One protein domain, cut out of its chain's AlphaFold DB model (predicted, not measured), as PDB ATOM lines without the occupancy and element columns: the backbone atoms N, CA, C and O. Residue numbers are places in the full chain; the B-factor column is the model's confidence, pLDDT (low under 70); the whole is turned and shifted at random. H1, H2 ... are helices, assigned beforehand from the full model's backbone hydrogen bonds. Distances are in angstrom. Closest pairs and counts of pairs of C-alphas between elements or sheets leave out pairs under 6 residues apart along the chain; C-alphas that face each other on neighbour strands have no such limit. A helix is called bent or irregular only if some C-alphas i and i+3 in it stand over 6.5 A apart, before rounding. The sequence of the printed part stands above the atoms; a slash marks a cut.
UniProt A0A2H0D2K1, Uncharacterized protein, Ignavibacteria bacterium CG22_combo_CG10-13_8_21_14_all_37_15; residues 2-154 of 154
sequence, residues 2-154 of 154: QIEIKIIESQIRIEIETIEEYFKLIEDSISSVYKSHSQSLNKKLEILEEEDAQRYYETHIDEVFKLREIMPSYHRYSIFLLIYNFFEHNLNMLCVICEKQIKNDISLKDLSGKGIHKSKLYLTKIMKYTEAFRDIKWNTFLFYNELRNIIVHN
ATOM      1  N   GLN A   2     108.365 145.380 167.829       68.69
ATOM      2  CA  GLN A   2     109.107 146.637 168.096       68.69
ATOM      3  C   GLN A   2     110.324 146.824 167.173       68.69
ATOM      4  O   GLN A   2     110.578 147.929 166.715       68.69
ATOM      5  N   ILE A   3     111.041 145.739 166.866       73.94
ATOM      6  CA  ILE A   3     112.163 145.756 165.912       73.94
ATOM      7  C   ILE A   3     111.677 146.085 164.492       73.94
ATOM      8  O   ILE A   3     112.288 146.890 163.810       73.94
ATOM      9  N   GLU A   4     110.549 145.517 164.071       76.62
ATOM     10  CA  GLU A   4     109.975 145.709 162.730       76.62
ATOM     11  C   GLU A   4     109.466 147.143 162.525       76.62
ATOM     12  O   GLU A   4     109.762 147.758 161.508       76.62
ATOM     13  N   ILE A   5     108.804 147.720 163.535       78.75
ATOM     14  CA  ILE A   5     108.392 149.131 163.531       78.75
ATOM     15  C   ILE A   5     109.614 150.053 163.467       78.75
ATOM     16  O   ILE A   5     109.620 150.991 162.680       78.75
ATOM     17  N   LYS A   6     110.673 149.767 164.240       85.88
ATOM     18  CA  LYS A   6     111.920 150.547 164.193       85.88
ATOM     19  C   LYS A   6     112.621 150.461 162.838       85.88
ATOM     20  O   LYS A   6     113.170 151.458 162.385       85.88
ATOM     21  N   ILE A   7     112.602 149.294 162.190       86.69
ATOM     22  CA  ILE A   7     113.147 149.127 160.835       86.69
ATOM     23  C   ILE A   7     112.363 149.989 159.844       86.69
ATOM     24  O   ILE A   7     112.977 150.724 159.078       86.69
ATOM     25  N   ILE A   8     111.030 149.957 159.894       87.19
ATOM     26  CA  ILE A   8     110.180 150.770 159.012       87.19
ATOM     27  C   ILE A   8     110.400 152.262 159.266       87.19
ATOM     28  O   ILE A   8     110.558 153.026 158.323       87.19
ATOM     29  N   GLU A   9     110.460 152.685 160.528       89.94
ATOM     30  CA  GLU A   9     110.740 154.079 160.878       89.94
ATOM     31  C   GLU A   9     112.110 154.524 160.345       89.94
ATOM     32  O   GLU A   9     112.232 155.603 159.769       89.94
ATOM     33  N   SER A  10     113.128 153.671 160.486       93.19
ATOM     34  CA  SER A  10     114.463 153.913 159.938       93.19
ATOM     35  C   SER A  10     114.440 154.033 158.414       93.19
ATOM     36  O   SER A  10     115.078 154.929 157.874       93.19
ATOM     37  N   GLN A  11     113.715 153.157 157.716       92.25
ATOM     38  CA  GLN A  11     113.576 153.209 156.259       92.25
ATOM     39  C   GLN A  11     112.858 154.482 155.811       92.25
ATOM     40  O   GLN A  11     113.315 155.149 154.889       92.25
ATOM     41  N   ILE A  12     111.775 154.859 156.499       94.81
ATOM     42  CA  ILE A  12     111.034 156.088 156.207       94.81
ATOM     43  C   ILE A  12     111.936 157.311 156.360       94.81
ATOM     44  O   ILE A  12     111.907 158.207 155.521       94.81
ATOM     45  N   ARG A  13     112.739 157.346 157.426       95.56
ATOM     46  CA  ARG A  13     113.667 158.444 157.695       95.56
ATOM     47  C   ARG A  13     114.718 158.582 156.596       95.56
ATOM     48  O   ARG A  13     114.891 159.683 156.091       95.56
ATOM     49  N   ILE A  14     115.343 157.472 156.199       96.75
ATOM     50  CA  ILE A  14     116.335 157.450 155.114       96.75
ATOM     51  C   ILE A  14     115.721 157.965 153.809       96.75
ATOM     52  O   ILE A  14     116.340 158.769 153.119       96.75
ATOM     53  N   GLU A  15     114.501 157.541 153.473       95.94
ATOM     54  CA  GLU A  15     113.848 157.988 152.240       95.94
ATOM     55  C   GLU A  15     113.536 159.493 152.279       95.94
ATOM     56  O   GLU A  15     113.774 160.195 151.301       95.94
ATOM     57  N   ILE A  16     113.055 160.016 153.414       96.25
ATOM     58  CA  ILE A  16     112.807 161.457 153.586       96.25
ATOM     59  C   ILE A  16     114.107 162.250 153.425       96.25
ATOM     60  O   ILE A  16     114.134 163.210 152.659       96.25
ATOM     61  N   GLU A  17     115.178 161.832 154.101       97.56
ATOM     62  CA  GLU A  17     116.500 162.463 153.997       97.56
ATOM     63  C   GLU A  17     116.997 162.446 152.544       97.56
ATOM     64  O   GLU A  17     117.414 163.475 152.016       97.56
ATOM     65  N   THR A  18     116.834 161.318 151.852       97.75
ATOM     66  CA  THR A  18     117.206 161.170 150.437       97.75
ATOM     67  C   THR A  18     116.401 162.108 149.533       97.75
ATOM     68  O   THR A  18     116.966 162.752 148.646       97.75
ATOM     69  N   ILE A  19     115.086 162.229 149.745       97.81
ATOM     70  CA  ILE A  19     114.231 163.148 148.977       97.81
ATOM     71  C   ILE A  19     114.640 164.605 149.229       97.81
ATOM     72  O   ILE A  19     114.679 165.398 148.286       97.81
ATOM     73  N   GLU A  20     114.965 164.969 150.471       97.50
ATOM     74  CA  GLU A  20     115.431 166.315 150.813       97.50
ATOM     75  C   GLU A  20     116.782 166.647 150.170       97.50
ATOM     76  O   GLU A  20     116.961 167.751 149.647       97.50
ATOM     77  N   GLU A  21     117.730 165.711 150.195       98.12
ATOM     78  CA  GLU A  21     119.027 165.848 149.531       98.12
ATOM     79  C   GLU A  21     118.859 166.000 148.018       98.12
ATOM     80  O   GLU A  21     119.428 166.916 147.418       98.12
ATOM     81  N   TYR A  22     118.018 165.164 147.406       97.88
ATOM     82  CA  TYR A  22     117.708 165.245 145.983       97.88
ATOM     83  C   TYR A  22     117.036 166.575 145.611       97.88
ATOM     84  O   TYR A  22     117.426 167.213 144.631       97.88
ATOM     85  N   PHE A  23     116.066 167.038 146.409       98.00
ATOM     86  CA  PHE A  23     115.413 168.330 146.201       98.00
ATOM     87  C   PHE A  23     116.430 169.475 146.174       98.00
ATOM     88  O   PHE A  23     116.415 170.268 145.228       98.00
ATOM     89  N   LYS A  24     117.323 169.527 147.173       98.00
ATOM     90  CA  LYS A  24     118.361 170.562 147.295       98.00
ATOM     91  C   LYS A  24     119.343 170.509 146.132       98.00
ATOM     92  O   LYS A  24     119.580 171.531 145.500       98.00
ATOM     93  N   LEU A  25     119.843 169.318 145.798       98.31
ATOM     94  CA  LEU A  25     120.787 169.120 144.698       98.31
ATOM     95  C   LEU A  25     120.265 169.710 143.381       98.31
ATOM     96  O   LEU A  25     120.996 170.390 142.660       98.31
ATOM     97  N   ILE A  26     118.997 169.449 143.061       98.06
ATOM     98  CA  ILE A  26     118.398 169.914 141.811       98.06
ATOM     99  C   ILE A  26     118.034 171.405 141.873       98.06
ATOM    100  O   ILE A  26     118.296 172.110 140.900       98.06
ATOM    101  N   GLU A  27     117.506 171.923 142.989       96.88
ATOM    102  CA  GLU A  27     117.265 173.372 143.148       96.88
ATOM    103  C   GLU A  27     118.560 174.183 143.016       96.88
ATOM    104  O   GLU A  27     118.590 175.200 142.316       96.88
ATOM    105  N   ASP A  28     119.648 173.711 143.629       98.00
ATOM    106  CA  ASP A  28     120.960 174.349 143.542       98.00
ATOM    107  C   ASP A  28     121.499 174.300 142.109       98.00
ATOM    108  O   ASP A  28     122.040 175.289 141.604       98.00
ATOM    109  N   SER A  29     121.309 173.173 141.413       98.12
ATOM    110  CA  SER A  29     121.690 173.026 140.008       98.12
ATOM    111  C   SER A  29     120.928 174.005 139.111       98.12
ATOM    112  O   SER A  29     121.555 174.756 138.359       98.12
ATOM    113  N   ILE A  30     119.599 174.071 139.235       97.50
ATOM    114  CA  ILE A  30     118.760 174.993 138.455       97.50
ATOM    115  C   ILE A  30     119.157 176.446 138.742       97.50
ATOM    116  O   ILE A  30     119.371 177.229 137.814       97.50
ATOM    117  N   SER A  31     119.339 176.795 140.018       96.94
ATOM    118  CA  SER A  31     119.749 178.137 140.442       96.94
ATOM    119  C   SER A  31     121.124 178.527 139.893       96.94
ATOM    120  O   SER A  31     121.322 179.659 139.443       96.94
ATOM    121  N   SER A  32     122.074 177.591 139.890       98.00
ATOM    122  CA  SER A  32     123.416 177.791 139.341       98.00
ATOM    123  C   SER A  32     123.384 178.017 137.827       98.00
ATOM    124  O   SER A  32     123.991 178.971 137.330       98.00
ATOM    125  N   VAL A  33     122.617 177.201 137.093       97.50
ATOM    126  CA  VAL A  33     122.444 177.345 135.639       97.50
ATOM    127  C   VAL A  33     121.796 178.685 135.302       97.50
ATOM    128  O   VAL A  33     122.327 179.418 134.465       97.50
ATOM    129  N   TYR A  34     120.712 179.053 135.990       97.44
ATOM    130  CA  TYR A  34     120.058 180.350 135.815       97.44
ATOM    131  C   TYR A  34     121.027 181.513 136.056       97.44
ATOM    132  O   TYR A  34     121.133 182.418 135.227       97.44
ATOM    133  N   LYS A  35     121.784 181.476 137.160       97.12
ATOM    134  CA  LYS A  35     122.746 182.529 137.505       97.12
ATOM    135  C   LYS A  35     123.849 182.660 136.456       97.12
ATOM    136  O   LYS A  35     124.161 183.776 136.050       97.12
ATOM    137  N   SER A  36     124.415 181.542 136.002       96.81
ATOM    138  CA  SER A  36     125.445 181.526 134.957       96.81
ATOM    139  C   SER A  36     124.913 182.094 133.636       96.81
ATOM    140  O   SER A  36     125.538 182.970 133.032       96.81
ATOM    141  N   HIS A  37     123.714 181.668 133.227       95.81
ATOM    142  CA  HIS A  37     123.072 182.147 132.007       95.81
ATOM    143  C   HIS A  37     122.762 183.649 132.077       95.81
ATOM    144  O   HIS A  37     123.142 184.399 131.181       95.81
ATOM    145  N   SER A  38     122.154 184.109 133.175       94.62
ATOM    146  CA  SER A  38     121.834 185.522 133.396       94.62
ATOM    147  C   SER A  38     123.089 186.402 133.417       94.62
ATOM    148  O   SER A  38     123.098 187.474 132.815       94.62
ATOM    149  N   GLN A  39     124.180 185.941 134.034       95.88
ATOM    150  CA  GLN A  39     125.456 186.661 134.015       95.88
ATOM    151  C   GLN A  39     126.054 186.761 132.608       95.88
ATOM    152  O   GLN A  39     126.571 187.815 132.245       95.88
ATOM    153  N   SER A  40     125.999 185.683 131.821       95.25
ATOM    154  CA  SER A  40     126.479 185.680 130.433       95.25
ATOM    155  C   SER A  40     125.660 186.632 129.554       95.25
ATOM    156  O   SER A  40     126.226 187.438 128.817       95.25
ATOM    157  N   LEU A  41     124.332 186.589 129.698       95.25
ATOM    158  CA  LEU A  41     123.402 187.483 129.016       95.25
ATOM    159  C   LEU A  41     123.702 188.949 129.348       95.25
ATOM    160  O   LEU A  41     123.949 189.730 128.435       95.25
ATOM    161  N   ASN A  42     123.770 189.308 130.632       94.75
ATOM    162  CA  ASN A  42     124.014 190.690 131.055       94.75
ATOM    163  C   ASN A  42     125.353 191.227 130.535       94.75
ATOM    164  O   ASN A  42     125.391 192.310 129.963       94.75
ATOM    165  N   LYS A  43     126.433 190.438 130.630       96.25
ATOM    166  CA  LYS A  43     127.742 190.819 130.069       96.25
ATOM    167  C   LYS A  43     127.686 191.075 128.568       96.25
ATOM    168  O   LYS A  43     128.420 191.916 128.061       96.25
ATOM    169  N   LYS A  44     126.864 190.314 127.839       95.75
ATOM    170  CA  LYS A  44     126.708 190.497 126.398       95.75
ATOM    171  C   LYS A  44     125.898 191.752 126.081       95.75
ATOM    172  O   LYS A  44     126.266 192.457 125.154       95.75
ATOM    173  N   LEU A  45     124.858 192.047 126.858       95.56
ATOM    174  CA  LEU A  45     124.049 193.260 126.705       95.56
ATOM    175  C   LEU A  45     124.854 194.538 126.984       95.56
ATOM    176  O   LEU A  45     124.684 195.513 126.268       95.56
ATOM    177  N   GLU A  46     125.772 194.521 127.957       96.12
ATOM    178  CA  GLU A  46     126.621 195.676 128.310       96.12
ATOM    179  C   GLU A  46     127.557 196.147 127.183       96.12
ATOM    180  O   GLU A  46     128.013 197.288 127.207       96.12
ATOM    181  N   ILE A  47     127.876 195.275 126.220       96.69
ATOM    182  CA  ILE A  47     128.830 195.567 125.135       96.69
ATOM    183  C   ILE A  47     128.163 195.763 123.770       96.69
ATOM    184  O   ILE A  47     128.870 195.922 122.775       96.69
ATOM    185  N   LEU A  48     126.835 195.662 123.697       96.12
ATOM    186  CA  LEU A  48     126.073 195.833 122.464       96.12
ATOM    187  C   LEU A  48     125.484 197.244 122.403       96.12
ATOM    188  O   LEU A  48     125.091 197.808 123.420       96.12
ATOM    189  N   GLU A  49     125.393 197.781 121.190       96.50
ATOM    190  CA  GLU A  49     124.596 198.977 120.918       96.50
ATOM    191  C   GLU A  49     123.108 198.683 121.162       96.50
ATOM    192  O   GLU A  49     122.673 197.535 121.082       96.50
ATOM    193  N   GLU A  50     122.318 199.718 121.444       93.62
ATOM    194  CA  GLU A  50     120.943 199.586 121.951       93.62
ATOM    195  C   GLU A  50     120.038 198.686 121.084       93.62
ATOM    196  O   GLU A  50     119.349 197.808 121.606       93.62
ATOM    197  N   GLU A  51     120.083 198.840 119.757       94.75
ATOM    198  CA  GLU A  51     119.269 198.046 118.825       94.75
ATOM    199  C   GLU A  51     119.686 196.560 118.804       94.75
ATOM    200  O   GLU A  51     118.841 195.660 118.844       94.75
ATOM    201  N   ASP A  52     120.995 196.288 118.823       96.44
ATOM    202  CA  ASP A  52     121.533 194.926 118.875       96.44
ATOM    203  C   ASP A  52     121.290 194.273 120.242       96.44
ATOM    204  O   ASP A  52     120.998 193.076 120.316       96.44
ATOM    205  N   ALA A  53     121.378 195.048 121.325       95.31
ATOM    206  CA  ALA A  53     121.090 194.601 122.682       95.31
ATOM    207  C   ALA A  53     119.622 194.183 122.821       95.31
ATOM    208  O   ALA A  53     119.342 193.104 123.349       95.31
ATOM    209  N   GLN A  54     118.697 194.984 122.285       94.69
ATOM    210  CA  GLN A  54     117.270 194.673 122.285       94.69
ATOM    211  C   GLN A  54     116.987 193.366 121.537       94.69
ATOM    212  O   GLN A  54     116.379 192.447 122.090       94.69
ATOM    213  N   ARG A  55     117.505 193.228 120.311       95.00
ATOM    214  CA  ARG A  55     117.332 192.009 119.508       95.00
ATOM    215  C   ARG A  55     117.942 190.779 120.181       95.00
ATOM    216  O   ARG A  55     117.375 189.682 120.139       95.00
ATOM    217  N   TYR A  56     119.107 190.948 120.806       94.38
ATOM    218  CA  TYR A  56     119.756 189.884 121.558       94.38
ATOM    219  C   TYR A  56     118.899 189.460 122.752       94.38
ATOM    220  O   TYR A  56     118.655 188.267 122.921       94.38
ATOM    221  N   TYR A  57     118.386 190.406 123.539       94.19
ATOM    222  CA  TYR A  57     117.511 190.120 124.674       94.19
ATOM    223  C   TYR A  57     116.236 189.378 124.258       94.19
ATOM    224  O   TYR A  57     115.921 188.339 124.837       94.19
ATOM    225  N   GLU A  58     115.552 189.847 123.213       95.06
ATOM    226  CA  GLU A  58     114.335 189.218 122.682       95.06
ATOM    227  C   GLU A  58     114.561 187.763 122.259       95.06
ATOM    228  O   GLU A  58     113.684 186.924 122.426       95.06
ATOM    229  N   THR A  59     115.759 187.430 121.774       94.38
ATOM    230  CA  THR A  59     116.095 186.051 121.387       94.38
ATOM    231  C   THR A  59     116.340 185.137 122.600       94.38
ATOM    232  O   THR A  59     116.279 183.916 122.475       94.38
ATOM    233  N   HIS A  60     116.629 185.700 123.779       94.19
ATOM    234  CA  HIS A  60     117.034 184.943 124.972       94.19
ATOM    235  C   HIS A  60     116.009 184.983 126.114       94.19
ATOM    236  O   HIS A  60     116.140 184.217 127.072       94.19
ATOM    237  N   ILE A  61     114.987 185.840 126.034       93.50
ATOM    238  CA  ILE A  61     113.996 186.012 127.105       93.50
ATOM    239  C   ILE A  61     113.244 184.717 127.432       93.50
ATOM    240  O   ILE A  61     112.998 184.434 128.605       93.50
ATOM    241  N   ASP A  62     112.967 183.886 126.427       95.19
ATOM    242  CA  ASP A  62     112.301 182.596 126.618       95.19
ATOM    243  C   ASP A  62     113.154 181.625 127.441       95.19
ATOM    244  O   ASP A  62     112.644 180.945 128.333       95.19
ATOM    245  N   GLU A  63     114.468 181.584 127.200       94.94
ATOM    246  CA  GLU A  63     115.370 180.720 127.967       94.94
ATOM    247  C   GLU A  63     115.516 181.230 129.406       94.94
ATOM    248  O   GLU A  63     115.491 180.439 130.350       94.94
ATOM    249  N   VAL A  64     115.574 182.551 129.600       94.12
ATOM    250  CA  VAL A  64     115.558 183.165 130.938       94.12
ATOM    251  C   VAL A  64     114.278 182.795 131.687       94.12
ATOM    252  O   VAL A  64     114.347 182.367 132.841       94.12
ATOM    253  N   PHE A  65     113.118 182.918 131.040       95.38
ATOM    254  CA  PHE A  65     111.828 182.557 131.624       95.38
ATOM    255  C   PHE A  65     111.764 181.067 131.971       95.38
ATOM    256  O   PHE A  65     111.377 180.694 133.080       95.38
ATOM    257  N   LYS A  66     112.219 180.200 131.065       96.94
ATOM    258  CA  LYS A  66     112.272 178.754 131.281       96.94
ATOM    259  C   LYS A  66     113.140 178.374 132.480       96.94
ATOM    260  O   LYS A  66     112.699 177.585 133.315       96.94
ATOM    261  N   LEU A  67     114.348 178.928 132.578       96.12
ATOM    262  CA  LEU A  67     115.282 178.637 133.668       96.12
ATOM    263  C   LEU A  67     114.797 179.183 135.016       96.12
ATOM    264  O   LEU A  67     115.019 178.552 136.047       96.12
ATOM    265  N   ARG A  68     114.144 180.348 135.010       95.44
ATOM    266  CA  ARG A  68     113.706 181.036 136.228       95.44
ATOM    267  C   ARG A  68     112.376 180.521 136.768       95.44
ATOM    268  O   ARG A  68     112.217 180.432 137.980       95.44
ATOM    269  N   GLU A  69     111.428 180.216 135.890       96.19
ATOM    270  CA  GLU A  69     110.036 179.961 136.275       96.19
ATOM    271  C   GLU A  69     109.627 178.513 135.985       96.19
ATOM    272  O   GLU A  69     109.140 177.815 136.876       96.19
ATOM    273  N   ILE A  70     109.858 178.025 134.762       97.00
ATOM    274  CA  ILE A  70     109.342 176.716 134.324       97.00
ATOM    275  C   ILE A  70     110.085 175.568 135.016       97.00
ATOM    276  O   ILE A  70     109.456 174.705 135.629       97.00
ATOM    277  N   MET A  71     111.419 175.549 134.942       97.38
ATOM    278  CA  MET A  71     112.218 174.442 135.479       97.38
ATOM    279  C   MET A  71     112.072 174.273 137.001       97.38
ATOM    280  O   MET A  71     111.796 173.148 137.426       97.38
ATOM    281  N   PRO A  72     112.165 175.336 137.830       97.06
ATOM    282  CA  PRO A  72     111.897 175.214 139.263       97.06
ATOM    283  C   PRO A  72     110.477 174.733 139.559       97.06
ATOM    284  O   PRO A  72     110.283 173.896 140.438       97.06
ATOM    285  N   SER A  73     109.475 175.218 138.819       96.00
ATOM    286  CA  SER A  73     108.081 174.814 139.035       96.00
ATOM    287  C   SER A  73     107.879 173.325 138.763       96.00
ATOM    288  O   SER A  73     107.325 172.620 139.605       96.00
ATOM    289  N   TYR A  74     108.395 172.815 137.642       95.81
ATOM    290  CA  TYR A  74     108.314 171.389 137.309       95.81
ATOM    291  C   TYR A  74     109.022 170.511 138.340       95.81
ATOM    292  O   TYR A  74     108.483 169.474 138.739       95.81
ATOM    293  N   HIS A  75     110.196 170.936 138.810       96.94
ATOM    294  CA  HIS A  75     110.913 170.240 139.876       96.94
ATOM    295  C   HIS A  75     110.088 170.186 141.166       96.94
ATOM    296  O   HIS A  75     109.828 169.108 141.697       96.94
ATOM    297  N   ARG A  76     109.577 171.331 141.629       96.81
ATOM    298  CA  ARG A  76     108.779 171.424 142.862       96.81
ATOM    299  C   ARG A  76     107.495 170.607 142.789       96.81
ATOM    300  O   ARG A  76     107.168 169.922 143.756       96.81
ATOM    301  N   TYR A  77     106.794 170.622 141.655       96.69
ATOM    302  CA  TYR A  77     105.615 169.777 141.447       96.69
ATOM    303  C   TYR A  77     105.970 168.292 141.497       96.69
ATOM    304  O   TYR A  77     105.294 167.524 142.182       96.69
ATOM    305  N   SER A  78     107.060 167.889 140.844       96.62
ATOM    306  CA  SER A  78     107.520 166.497 140.842       96.62
ATOM    307  C   SER A  78     107.882 166.017 142.250       96.62
ATOM    308  O   SER A  78     107.452 164.942 142.668       96.62
ATOM    309  N   ILE A  79     108.608 166.838 143.012       97.56
ATOM    310  CA  ILE A  79     108.988 166.543 144.399       97.56
ATOM    311  C   ILE A  79     107.769 166.490 145.312       97.56
ATOM    312  O   ILE A  79     107.651 165.575 146.125       97.56
ATOM    313  N   PHE A  80     106.826 167.419 145.158       97.56
ATOM    314  CA  PHE A  80     105.584 167.392 145.919       97.56
ATOM    315  C   PHE A  80     104.808 166.087 145.685       97.56
ATOM    316  O   PHE A  80     104.389 165.439 146.645       97.56
ATOM    317  N   LEU A  81     104.659 165.666 144.424       97.00
ATOM    318  CA  LEU A  81     103.997 164.404 144.087       97.00
ATOM    319  C   LEU A  81     104.747 163.194 144.650       97.00
ATOM    320  O   LEU A  81     104.107 162.277 145.163       97.00
ATOM    321  N   LEU A  82     106.081 163.193 144.591       97.12
ATOM    322  CA  LEU A  82     106.913 162.138 145.168       97.12
ATOM    323  C   LEU A  82     106.680 162.008 146.679       97.12
ATOM    324  O   LEU A  82     106.352 160.920 147.150       97.12
ATOM    325  N   ILE A  83     106.768 163.116 147.422       96.75
ATOM    326  CA  ILE A  83     106.551 163.149 148.878       96.75
ATOM    327  C   ILE A  83     105.129 162.701 149.223       96.75
ATOM    328  O   ILE A  83     104.932 161.903 150.141       96.75
ATOM    329  N   TYR A  84     104.128 163.187 148.484       96.25
ATOM    330  CA  TYR A  84     102.734 162.829 148.727       96.25
ATOM    331  C   TYR A  84     102.483 161.334 148.495       96.25
ATOM    332  O   TYR A  84     101.892 160.661 149.342       96.25
ATOM    333  N   ASN A  85     102.969 160.792 147.374       95.19
ATOM    334  CA  ASN A  85     102.839 159.370 147.059       95.19
ATOM    335  C   ASN A  85     103.577 158.501 148.084       95.19
ATOM    336  O   ASN A  85     103.052 157.471 148.505       95.19
ATOM    337  N   PHE A  86     104.763 158.927 148.521       96.06
ATOM    338  CA  PHE A  86     105.516 158.264 149.579       96.06
ATOM    339  C   PHE A  86     104.731 158.238 150.900       96.06
ATOM    340  O   PHE A  86     104.611 157.184 151.529       96.06
ATOM    341  N   PHE A  87     104.133 159.362 151.303       94.94
ATOM    342  CA  PHE A  87     103.279 159.425 152.489       94.94
ATOM    343  C   PHE A  87     102.076 158.478 152.380       94.94
ATOM    344  O   PHE A  87     101.835 157.673 153.283       94.94
ATOM    345  N   GLU A  88     101.341 158.535 151.267       95.12
ATOM    346  CA  GLU A  88     100.177 157.678 151.033       95.12
ATOM    347  C   GLU A  88     100.555 156.190 151.057       95.12
ATOM    348  O   GLU A  88      99.867 155.378 151.683       95.12
ATOM    349  N   HIS A  89     101.673 155.832 150.421       94.38
ATOM    350  CA  HIS A  89     102.189 154.469 150.418       94.38
ATOM    351  C   HIS A  89     102.463 153.969 151.840       94.38
ATOM    352  O   HIS A  89     101.969 152.909 152.224       94.38
ATOM    353  N   ASN A  90     103.186 154.748 152.647       93.69
ATOM    354  CA  ASN A  90     103.516 154.358 154.017       93.69
ATOM    355  C   ASN A  90     102.281 154.283 154.921       93.69
ATOM    356  O   ASN A  90     102.171 153.374 155.745       93.69
ATOM    357  N   LEU A  91     101.306 155.176 154.733       92.69
ATOM    358  CA  LEU A  91     100.042 155.118 155.464       92.69
ATOM    359  C   LEU A  91      99.236 153.853 155.110       92.69
ATOM    360  O   LEU A  91      98.633 153.227 155.986       92.69
ATOM    361  N   ASN A  92      99.257 153.434 153.843       92.38
ATOM    362  CA  ASN A  92      98.661 152.169 153.409       92.38
ATOM    363  C   ASN A  92      99.417 150.955 153.964       92.38
ATOM    364  O   ASN A  92      98.783 150.014 154.444       92.38
ATOM    365  N   MET A  93     100.751 150.982 153.962       90.06
ATOM    366  CA  MET A  93     101.573 149.920 154.549       90.06
ATOM    367  C   MET A  93     101.309 149.753 156.045       90.06
ATOM    368  O   MET A  93     101.195 148.623 156.519       90.06
ATOM    369  N   LEU A  94     101.114 150.852 156.776       89.56
ATOM    370  CA  LEU A  94     100.706 150.804 158.178       89.56
ATOM    371  C   LEU A  94      99.374 150.061 158.352       89.56
ATOM    372  O   LEU A  94      99.261 149.204 159.224       89.56
ATOM    373  N   CYS A  95      98.387 150.330 157.494       90.44
ATOM    374  CA  CYS A  95      97.107 149.621 157.531       90.44
ATOM    375  C   CYS A  95      97.281 148.114 157.286       90.44
ATOM    376  O   CYS A  95      96.697 147.316 158.014       90.44
ATOM    377  N   VAL A  96      98.130 147.725 156.326       88.56
ATOM    378  CA  VAL A  96      98.447 146.314 156.035       88.56
ATOM    379  C   VAL A  96      99.139 145.631 157.219       88.56
ATOM    380  O   VAL A  96      98.863 144.472 157.521       88.56
ATOM    381  N   ILE A  97     100.034 146.331 157.919       87.12
ATOM    382  CA  ILE A  97     100.675 145.805 159.133       87.12
ATOM    383  C   ILE A  97      99.638 145.616 160.240       87.12
ATOM    384  O   ILE A  97      99.622 144.569 160.885       87.12
ATOM    385  N   CYS A  98      98.750 146.592 160.437       86.75
ATOM    386  CA  CYS A  98      97.659 146.493 161.399       86.75
ATOM    387  C   CYS A  98      96.703 145.334 161.079       86.75
ATOM    388  O   CYS A  98      96.293 144.628 161.993       86.75
ATOM    389  N   GLU A  99      96.385 145.101 159.802       88.06
ATOM    390  CA  GLU A  99      95.556 143.980 159.336       88.06
ATOM    391  C   GLU A  99      96.111 142.626 159.788       88.06
ATOM    392  O   GLU A  99      95.378 141.811 160.339       88.06
ATOM    393  N   LYS A 100      97.429 142.421 159.686       84.62
ATOM    394  CA  LYS A 100      98.089 141.189 160.157       84.62
ATOM    395  C   LYS A 100      98.003 140.981 161.674       84.62
ATOM    396  O   LYS A 100      98.266 139.877 162.147       84.62
ATOM    397  N   GLN A 101      97.708 142.028 162.444       82.12
ATOM    398  CA  GLN A 101      97.703 141.992 163.910       82.12
ATOM    399  C   GLN A 101      96.316 141.758 164.506       82.12
ATOM    400  O   GLN A 101      96.213 141.385 165.675       82.12
ATOM    401  N   ILE A 102      95.252 141.960 163.729       81.69
ATOM    402  CA  ILE A 102      93.882 141.761 164.191       81.69
ATOM    403  C   ILE A 102      93.283 140.509 163.554       81.69
ATOM    404  O   ILE A 102      93.446 140.249 162.369       81.69
ATOM    405  N   LYS A 103      92.542 139.726 164.343       72.69
ATOM    406  CA  LYS A 103      91.636 138.711 163.793       72.69
ATOM    407  C   LYS A 103      90.381 139.426 163.307       72.69
ATOM    408  O   LYS A 103      89.427 139.570 164.068       72.69
ATOM    409  N   ASN A 104      90.428 139.945 162.089       75.31
ATOM    410  CA  ASN A 104      89.292 140.583 161.448       75.31
ATOM    411  C   ASN A 104      89.218 140.159 159.983       75.31
ATOM    412  O   ASN A 104      90.246 140.055 159.323       75.31
ATOM    413  N   ASP A 105      87.998 139.966 159.493       80.88
ATOM    414  CA  ASP A 105      87.736 139.508 158.127       80.88
ATOM    415  C   ASP A 105      87.693 140.667 157.117       80.88
ATOM    416  O   ASP A 105      87.586 140.435 155.917       80.88
ATOM    417  N   ILE A 106      87.764 141.920 157.589       84.50
ATOM    418  CA  ILE A 106      87.742 143.117 156.741       84.50
ATOM    419  C   ILE A 106      89.172 143.606 156.512       84.50
ATOM    420  O   ILE A 106      89.805 144.134 157.432       84.50
ATOM    421  N   SER A 107      89.639 143.485 155.271       85.94
ATOM    422  CA  SER A 107      90.926 144.005 154.812       85.94
ATOM    423  C   SER A 107      90.838 145.468 154.380       85.94
ATOM    424  O   SER A 107      89.762 146.011 154.106       85.94
ATOM    425  N   LEU A 108      91.995 146.122 154.226       87.06
ATOM    426  CA  LEU A 108      92.048 147.460 153.623       87.06
ATOM    427  C   LEU A 108      91.435 147.483 152.209       87.06
ATOM    428  O   LEU A 108      90.870 148.496 151.790       87.06
ATOM    429  N   LYS A 109      91.549 146.380 151.458       87.38
ATOM    430  CA  LYS A 109      91.070 146.282 150.070       87.38
ATOM    431  C   LYS A 109      89.548 146.262 149.978       87.38
ATOM    432  O   LYS A 109      89.015 146.778 148.998       87.38
ATOM    433  N   ASP A 110      88.880 145.750 151.007       87.56
ATOM    434  CA  ASP A 110      87.418 145.657 151.071       87.56
ATOM    435  C   ASP A 110      86.755 147.022 151.298       87.56
ATOM    436  O   ASP A 110      85.553 147.191 151.092       87.56
ATOM    437  N   LEU A 111      87.534 148.034 151.694       89.31
ATOM    438  CA  LEU A 111      87.027 149.378 151.920       89.31
ATOM    439  C   LEU A 111      86.934 150.196 150.629       89.31
ATOM    440  O   LEU A 111      87.882 150.320 149.841       89.31
ATOM    441  N   SER A 112      85.791 150.865 150.472       86.81
ATOM    442  CA  SER A 112      85.594 151.916 149.476       86.81
ATOM    443  C   SER A 112      86.453 153.148 149.783       86.81
ATOM    444  O   SER A 112      86.713 153.463 150.943       86.81
ATOM    445  N   GLY A 113      86.841 153.887 148.745       86.25
ATOM    446  CA  GLY A 113      87.620 155.122 148.864       86.25
ATOM    447  C   GLY A 113      88.910 155.080 148.050       86.25
ATOM    448  O   GLY A 113      89.218 154.078 147.400       86.25
ATOM    449  N   LYS A 114      89.665 156.181 148.076       86.25
ATOM    450  CA  LYS A 114      90.951 156.332 147.382       86.25
ATOM    451  C   LYS A 114      91.965 157.023 148.290       86.25
ATOM    452  O   LYS A 114      91.576 157.807 149.159       86.25
ATOM    453  N   GLY A 115      93.233 156.695 148.076       88.81
ATOM    454  CA  GLY A 115      94.378 157.255 148.781       88.81
ATOM    455  C   GLY A 115      94.225 157.333 150.294       88.81
ATOM    456  O   GLY A 115      93.664 156.431 150.924       88.81
ATOM    457  N   ILE A 116      94.674 158.450 150.867       94.12
ATOM    458  CA  ILE A 116      94.746 158.668 152.321       94.12
ATOM    459  C   ILE A 116      93.384 158.565 153.032       94.12
ATOM    460  O   ILE A 116      93.315 158.246 154.222       94.12
ATOM    461  N   HIS A 117      92.277 158.798 152.317       93.31
ATOM    462  CA  HIS A 117      90.929 158.672 152.874       93.31
ATOM    463  C   HIS A 117      90.570 157.217 153.178       93.31
ATOM    464  O   HIS A 117      89.916 156.949 154.188       93.31
ATOM    465  N   LYS A 118      91.018 156.274 152.337       93.88
ATOM    466  CA  LYS A 118      90.801 154.840 152.561       93.88
ATOM    467  C   LYS A 118      91.564 154.370 153.799       93.88
ATOM    468  O   LYS A 118      90.987 153.708 154.660       93.88
ATOM    469  N   SER A 119      92.824 154.778 153.931       94.19
ATOM    470  CA  SER A 119      93.665 154.440 155.083       94.19
ATOM    471  C   SER A 119      93.101 155.034 156.381       94.19
ATOM    472  O   SER A 119      92.992 154.335 157.388       94.19
ATOM    473  N   LYS A 120      92.635 156.294 156.353       94.44
ATOM    474  CA  LYS A 120      91.915 156.909 157.483       94.44
ATOM    475  C   LYS A 120      90.669 156.112 157.861       94.44
ATOM    476  O   LYS A 120      90.427 155.887 159.047       94.44
ATOM    477  N   LEU A 121      89.857 155.708 156.883       93.69
ATOM    478  CA  LEU A 121      88.641 154.940 157.148       93.69
ATOM    479  C   LEU A 121      88.976 153.624 157.859       93.69
ATOM    480  O   LEU A 121      88.368 153.322 158.884       93.69
ATOM    481  N   TYR A 122      89.989 152.905 157.372       93.50
ATOM    482  CA  TYR A 122      90.466 151.671 157.992       93.50
ATOM    483  C   TYR A 122      90.915 151.896 159.440       93.50
ATOM    484  O   TYR A 122      90.384 151.287 160.370       93.50
ATOM    485  N   LEU A 123      91.838 152.833 159.657       92.25
ATOM    486  CA  LEU A 123      92.412 153.077 160.980       92.25
ATOM    487  C   LEU A 123      91.355 153.565 161.984       92.25
ATOM    488  O   LEU A 123      91.335 153.125 163.131       92.25
ATOM    489  N   THR A 124      90.414 154.403 161.552       92.69
ATOM    490  CA  THR A 124      89.384 154.946 162.451       92.69
ATOM    491  C   THR A 124      88.233 153.984 162.727       92.69
ATOM    492  O   THR A 124      87.744 153.948 163.855       92.69
ATOM    493  N   LYS A 125      87.764 153.223 161.728       90.25
ATOM    494  CA  LYS A 125      86.571 152.368 161.864       90.25
ATOM    495  C   LYS A 125      86.898 150.935 162.248       90.25
ATOM    496  O   LYS A 125      86.157 150.354 163.034       90.25
ATOM    497  N   ILE A 126      87.995 150.397 161.727       90.69
ATOM    498  CA  ILE A 126      88.401 149.014 161.969       90.69
ATOM    499  C   ILE A 126      89.333 148.955 163.178       90.69
ATOM    500  O   ILE A 126      89.025 148.292 164.165       90.69
ATOM    501  N   MET A 127      90.415 149.739 163.159       89.50
ATOM    502  CA  MET A 127      91.397 149.754 164.256       89.50
ATOM    503  C   MET A 127      90.972 150.612 165.455       89.50
ATOM    504  O   MET A 127      91.651 150.610 166.478       89.50
ATOM    505  N   LYS A 128      89.866 151.366 165.345       90.12
ATOM    506  CA  LYS A 128      89.382 152.328 166.358       90.12
ATOM    507  C   LYS A 128      90.425 153.387 166.757       90.12
ATOM    508  O   LYS A 128      90.283 154.052 167.783       90.12
ATOM    509  N   TYR A 129      91.445 153.594 165.927       89.50
ATOM    510  CA  TYR A 129      92.496 154.578 166.135       89.50
ATOM    511  C   TYR A 129      92.084 155.913 165.514       89.50
ATOM    512  O   TYR A 129      92.027 156.068 164.295       89.50
ATOM    513  N   THR A 130      91.749 156.887 166.363       89.62
ATOM    514  CA  THR A 130      91.210 158.184 165.912       89.62
ATOM    515  C   THR A 130      92.089 159.382 166.247       89.62
ATOM    516  O   THR A 130      91.856 160.454 165.700       89.62
ATOM    517  N   GLU A 131      93.099 159.212 167.098       87.81
ATOM    518  CA  GLU A 131      93.906 160.305 167.646       87.81
ATOM    519  C   GLU A 131      94.639 161.099 166.555       87.81
ATOM    520  O   GLU A 131      94.430 162.305 166.437       87.81
ATOM    521  N   ALA A 132      95.369 160.419 165.664       83.75
ATOM    522  CA  ALA A 132      96.111 161.061 164.572       83.75
ATOM    523  C   ALA A 132      95.235 161.813 163.549       83.75
ATOM    524  O   ALA A 132      95.744 162.611 162.768       83.75
ATOM    525  N   PHE A 133      93.920 161.570 163.531       88.19
ATOM    526  CA  PHE A 133      92.996 162.137 162.540       88.19
ATOM    527  C   PHE A 133      92.138 163.287 163.076       88.19
ATOM    528  O   PHE A 133      91.289 163.796 162.341       88.19
ATOM    529  N   ARG A 134      92.317 163.656 164.350       83.31
ATOM    530  CA  ARG A 134      91.655 164.805 164.990       83.31
ATOM    531  C   ARG A 134      92.539 166.054 165.026       83.31
ATOM    532  O   ARG A 134      92.046 167.129 165.345       83.31
ATOM    533  N   ASP A 135      93.822 165.901 164.713       81.19
ATOM    534  CA  ASP A 135      94.816 166.972 164.714       81.19
ATOM    535  C   ASP A 135      94.606 167.929 163.520       81.19
ATOM    536  O   ASP A 135      94.241 167.504 162.420       81.19
ATOM    537  N   ILE A 136      94.903 169.219 163.719       81.88
ATOM    538  CA  ILE A 136      94.997 170.230 162.657       81.88
ATOM    539  C   ILE A 136      95.951 169.780 161.540       81.88
ATOM    540  O   ILE A 136      95.698 170.059 160.369       81.88
ATOM    541  N   LYS A 137      96.983 168.991 161.873       87.38
ATOM    542  CA  LYS A 137      97.901 168.394 160.891       87.38
ATOM    543  C   LYS A 137      97.190 167.504 159.872       87.38
ATOM    544  O   LYS A 137      97.589 167.472 158.713       87.38
ATOM    545  N   TRP A 138      96.115 166.807 160.257       91.75
ATOM    546  CA  TRP A 138      95.341 166.010 159.302       91.75
ATOM    547  C   TRP A 138      94.673 166.886 158.239       91.75
ATOM    548  O   TRP A 138      94.651 166.514 157.067       91.75
ATOM    549  N   ASN A 139      94.190 168.072 158.615       90.50
ATOM    550  CA  ASN A 139      93.616 169.016 157.653       90.50
ATOM    551  C   ASN A 139      94.666 169.509 156.651       90.50
ATOM    552  O   ASN A 139      94.352 169.671 155.477       90.50
ATOM    553  N   THR A 140      95.924 169.660 157.075       92.50
ATOM    554  CA  THR A 140      97.035 169.944 156.159       92.50
ATOM    555  C   THR A 140      97.212 168.832 155.118       92.50
ATOM    556  O   THR A 140      97.347 169.124 153.935       92.50
ATOM    557  N   PHE A 141      97.131 167.556 155.512       92.75
ATOM    558  CA  PHE A 141      97.202 166.443 154.553       92.75
ATOM    559  C   PHE A 141      95.997 166.379 153.605       92.75
ATOM    560  O   PHE A 141      96.153 165.987 152.448       92.75
ATOM    561  N   LEU A 142      94.807 166.784 154.063       92.94
ATOM    562  CA  LEU A 142      93.633 166.924 153.194       92.94
ATOM    563  C   LEU A 142      93.848 168.017 152.143       92.94
ATOM    564  O   LEU A 142      93.592 167.785 150.967       92.94
ATOM    565  N   PHE A 143      94.400 169.160 152.546       94.38
ATOM    566  CA  PHE A 143      94.775 170.215 151.612       94.38
ATOM    567  C   PHE A 143      95.848 169.745 150.615       94.38
ATOM    568  O   PHE A 143      95.736 169.988 149.417       94.38
ATOM    569  N   TYR A 144      96.854 168.990 151.066       95.69
ATOM    570  CA  TYR A 144      97.854 168.413 150.161       95.69
ATOM    571  C   TYR A 144      97.253 167.406 149.172       95.69
ATOM    572  O   TYR A 144      97.678 167.357 148.021       95.69
ATOM    573  N   ASN A 145      96.231 166.645 149.569       94.94
ATOM    574  CA  ASN A 145      95.490 165.787 148.642       94.94
ATOM    575  C   ASN A 145      94.793 166.605 147.541       94.94
ATOM    576  O   ASN A 145      94.826 166.226 146.370       94.94
ATOM    577  N   GLU A 146      94.182 167.735 147.898       94.38
ATOM    578  CA  GLU A 146      93.563 168.645 146.929       94.38
ATOM    579  C   GLU A 146      94.607 169.238 145.980       94.38
ATOM    580  O   GLU A 146      94.436 169.151 144.763       94.38
ATOM    581  N   LEU A 147      95.732 169.732 146.512       95.25
ATOM    582  CA  LEU A 147      96.854 170.215 145.703       95.25
ATOM    583  C   LEU A 147      97.379 169.144 144.743       95.25
ATOM    584  O   LEU A 147      97.609 169.431 143.572       95.25
ATOM    585  N   ARG A 148      97.523 167.896 145.201       95.25
ATOM    586  CA  ARG A 148      97.946 166.772 144.355       95.25
ATOM    587  C   ARG A 148      96.981 166.546 143.199       95.25
ATOM    588  O   ARG A 148      97.422 166.278 142.086       95.25
ATOM    589  N   ASN A 149      95.676 166.647 143.438       92.56
ATOM    590  CA  ASN A 149      94.684 166.485 142.377       92.56
ATOM    591  C   ASN A 149      94.749 167.626 141.364       92.56
ATOM    592  O   ASN A 149      94.664 167.362 140.170       92.56
ATOM    593  N   ILE A 150      94.968 168.856 141.826       94.38
ATOM    594  CA  ILE A 150      95.175 170.017 140.954       94.38
ATOM    595  C   ILE A 150      96.429 169.818 140.093       94.38
ATOM    596  O   ILE A 150      96.348 169.945 138.882       94.38
ATOM    597  N   ILE A 151      97.564 169.439 140.687       93.44
ATOM    598  CA  ILE A 151      98.836 169.258 139.963       93.44
ATOM    599  C   ILE A 151      98.762 168.125 138.925       93.44
ATOM    600  O   ILE A 151      99.411 168.206 137.894       93.44
ATOM    601  N   VAL A 152      98.006 167.055 139.191       89.81
ATOM    602  CA  VAL A 152      97.900 165.902 138.273       89.81
ATOM    603  C   VAL A 152      96.894 166.130 137.141       89.81
ATOM    604  O   VAL A 152      96.990 165.470 136.106       89.81
ATOM    605  N   HIS A 153      95.900 166.993 137.345       84.56
ATOM    606  CA  HIS A 153      94.804 167.206 136.395       84.56
ATOM    607  C   HIS A 153      94.842 168.562 135.677       84.56
ATOM    608  O   HIS A 153      94.011 168.773 134.793       84.56
ATOM    609  N   ASN A 154      95.788 169.435 136.031       63.75
ATOM    610  CA  ASN A 154      96.145 170.642 135.280       63.75
ATOM    611  C   ASN A 154      97.335 170.378 134.360       63.75
ATOM    612  O   ASN A 154      97.364 171.011 133.283       63.75
TER     613      ASN A 154
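What this domain is: This is residues 2 to 154 of the 154 residues of an uncharacterized protein of Ignavibacteria bacterium CG22_combo_CG10-13_8_21_14_all_37_15 (UniProt A0A2H0D2K1). A long helical hairpin makes the rod: H1 and the bent H2 run side by side in opposite directions, and two shorter helices, H3 and H4, pack on H2b on the side away from H1. The printed part has 153 residues with four named helices, H1 to H4, and no named strand, class all helix. It is extended, with a radius of gyration of the C-alphas of 23.5 A and spans of 81 by 33 by 25 A.

How they stand to each other: H1, residues 2 to 45, touches arm H2a, residues 50 to 59, with residues 41 to 45 alone; the two form a hairpin, closest at the C-alphas of Leu 45 and Ala 53, 5.2 A. With residues 19 to 38 alone H1 touches arm H2b, residues 62 to 99, at a shallow tilt of 4 degrees, opposite ways; the closest C-alphas, of Tyr 34 and Leu 67, are 5.5 A apart. H3, residues 115 to 126, touches H2b at a shallow tilt of 21 degrees, the same way, closest at the C-alphas of Glu 88 and Ile 116, 5.7 A. H4, residues 136 to 153, touches H2b at a steep tilt of 55 degrees, opposite ways, closest at the C-alphas of Leu 81 and Arg 148, 6.5 A. H3 and H4 are near each other; H1 is apart from both. Every O i to N i+4 pair is within hydrogen-bond range in H1, H2a and H4, against 32 of 34 in H2b and 7 of 8 in H3.

Where its parts are: H1 begins at C-alpha 2 (109.107, 146.637, 168.096) and is 64.1 A long. By its hydrogen bonds H2, residues 50 to 99, was assigned as one helix, but it is bent: C-alphas 59 and 62 are 7.3 A apart, and its arms stand at 27 degrees. H2b, 53.3 A long, is irregular, with C-alphas 68 and 71 6.8 A apart. H3 measures 16.7 A; H4, 26.4 A, ends at C-alpha 153 (94.804, 167.206, 136.395).

The domain as a whole: The C-alphas farthest apart, of Glu 49 and Lys 103, are 81.0 A apart. The printed part has no cut; the link from H2 to H3 is long, with 15 residues. Mean pLDDT of the printed part is 92.2, with residues 2 and 154 under 70.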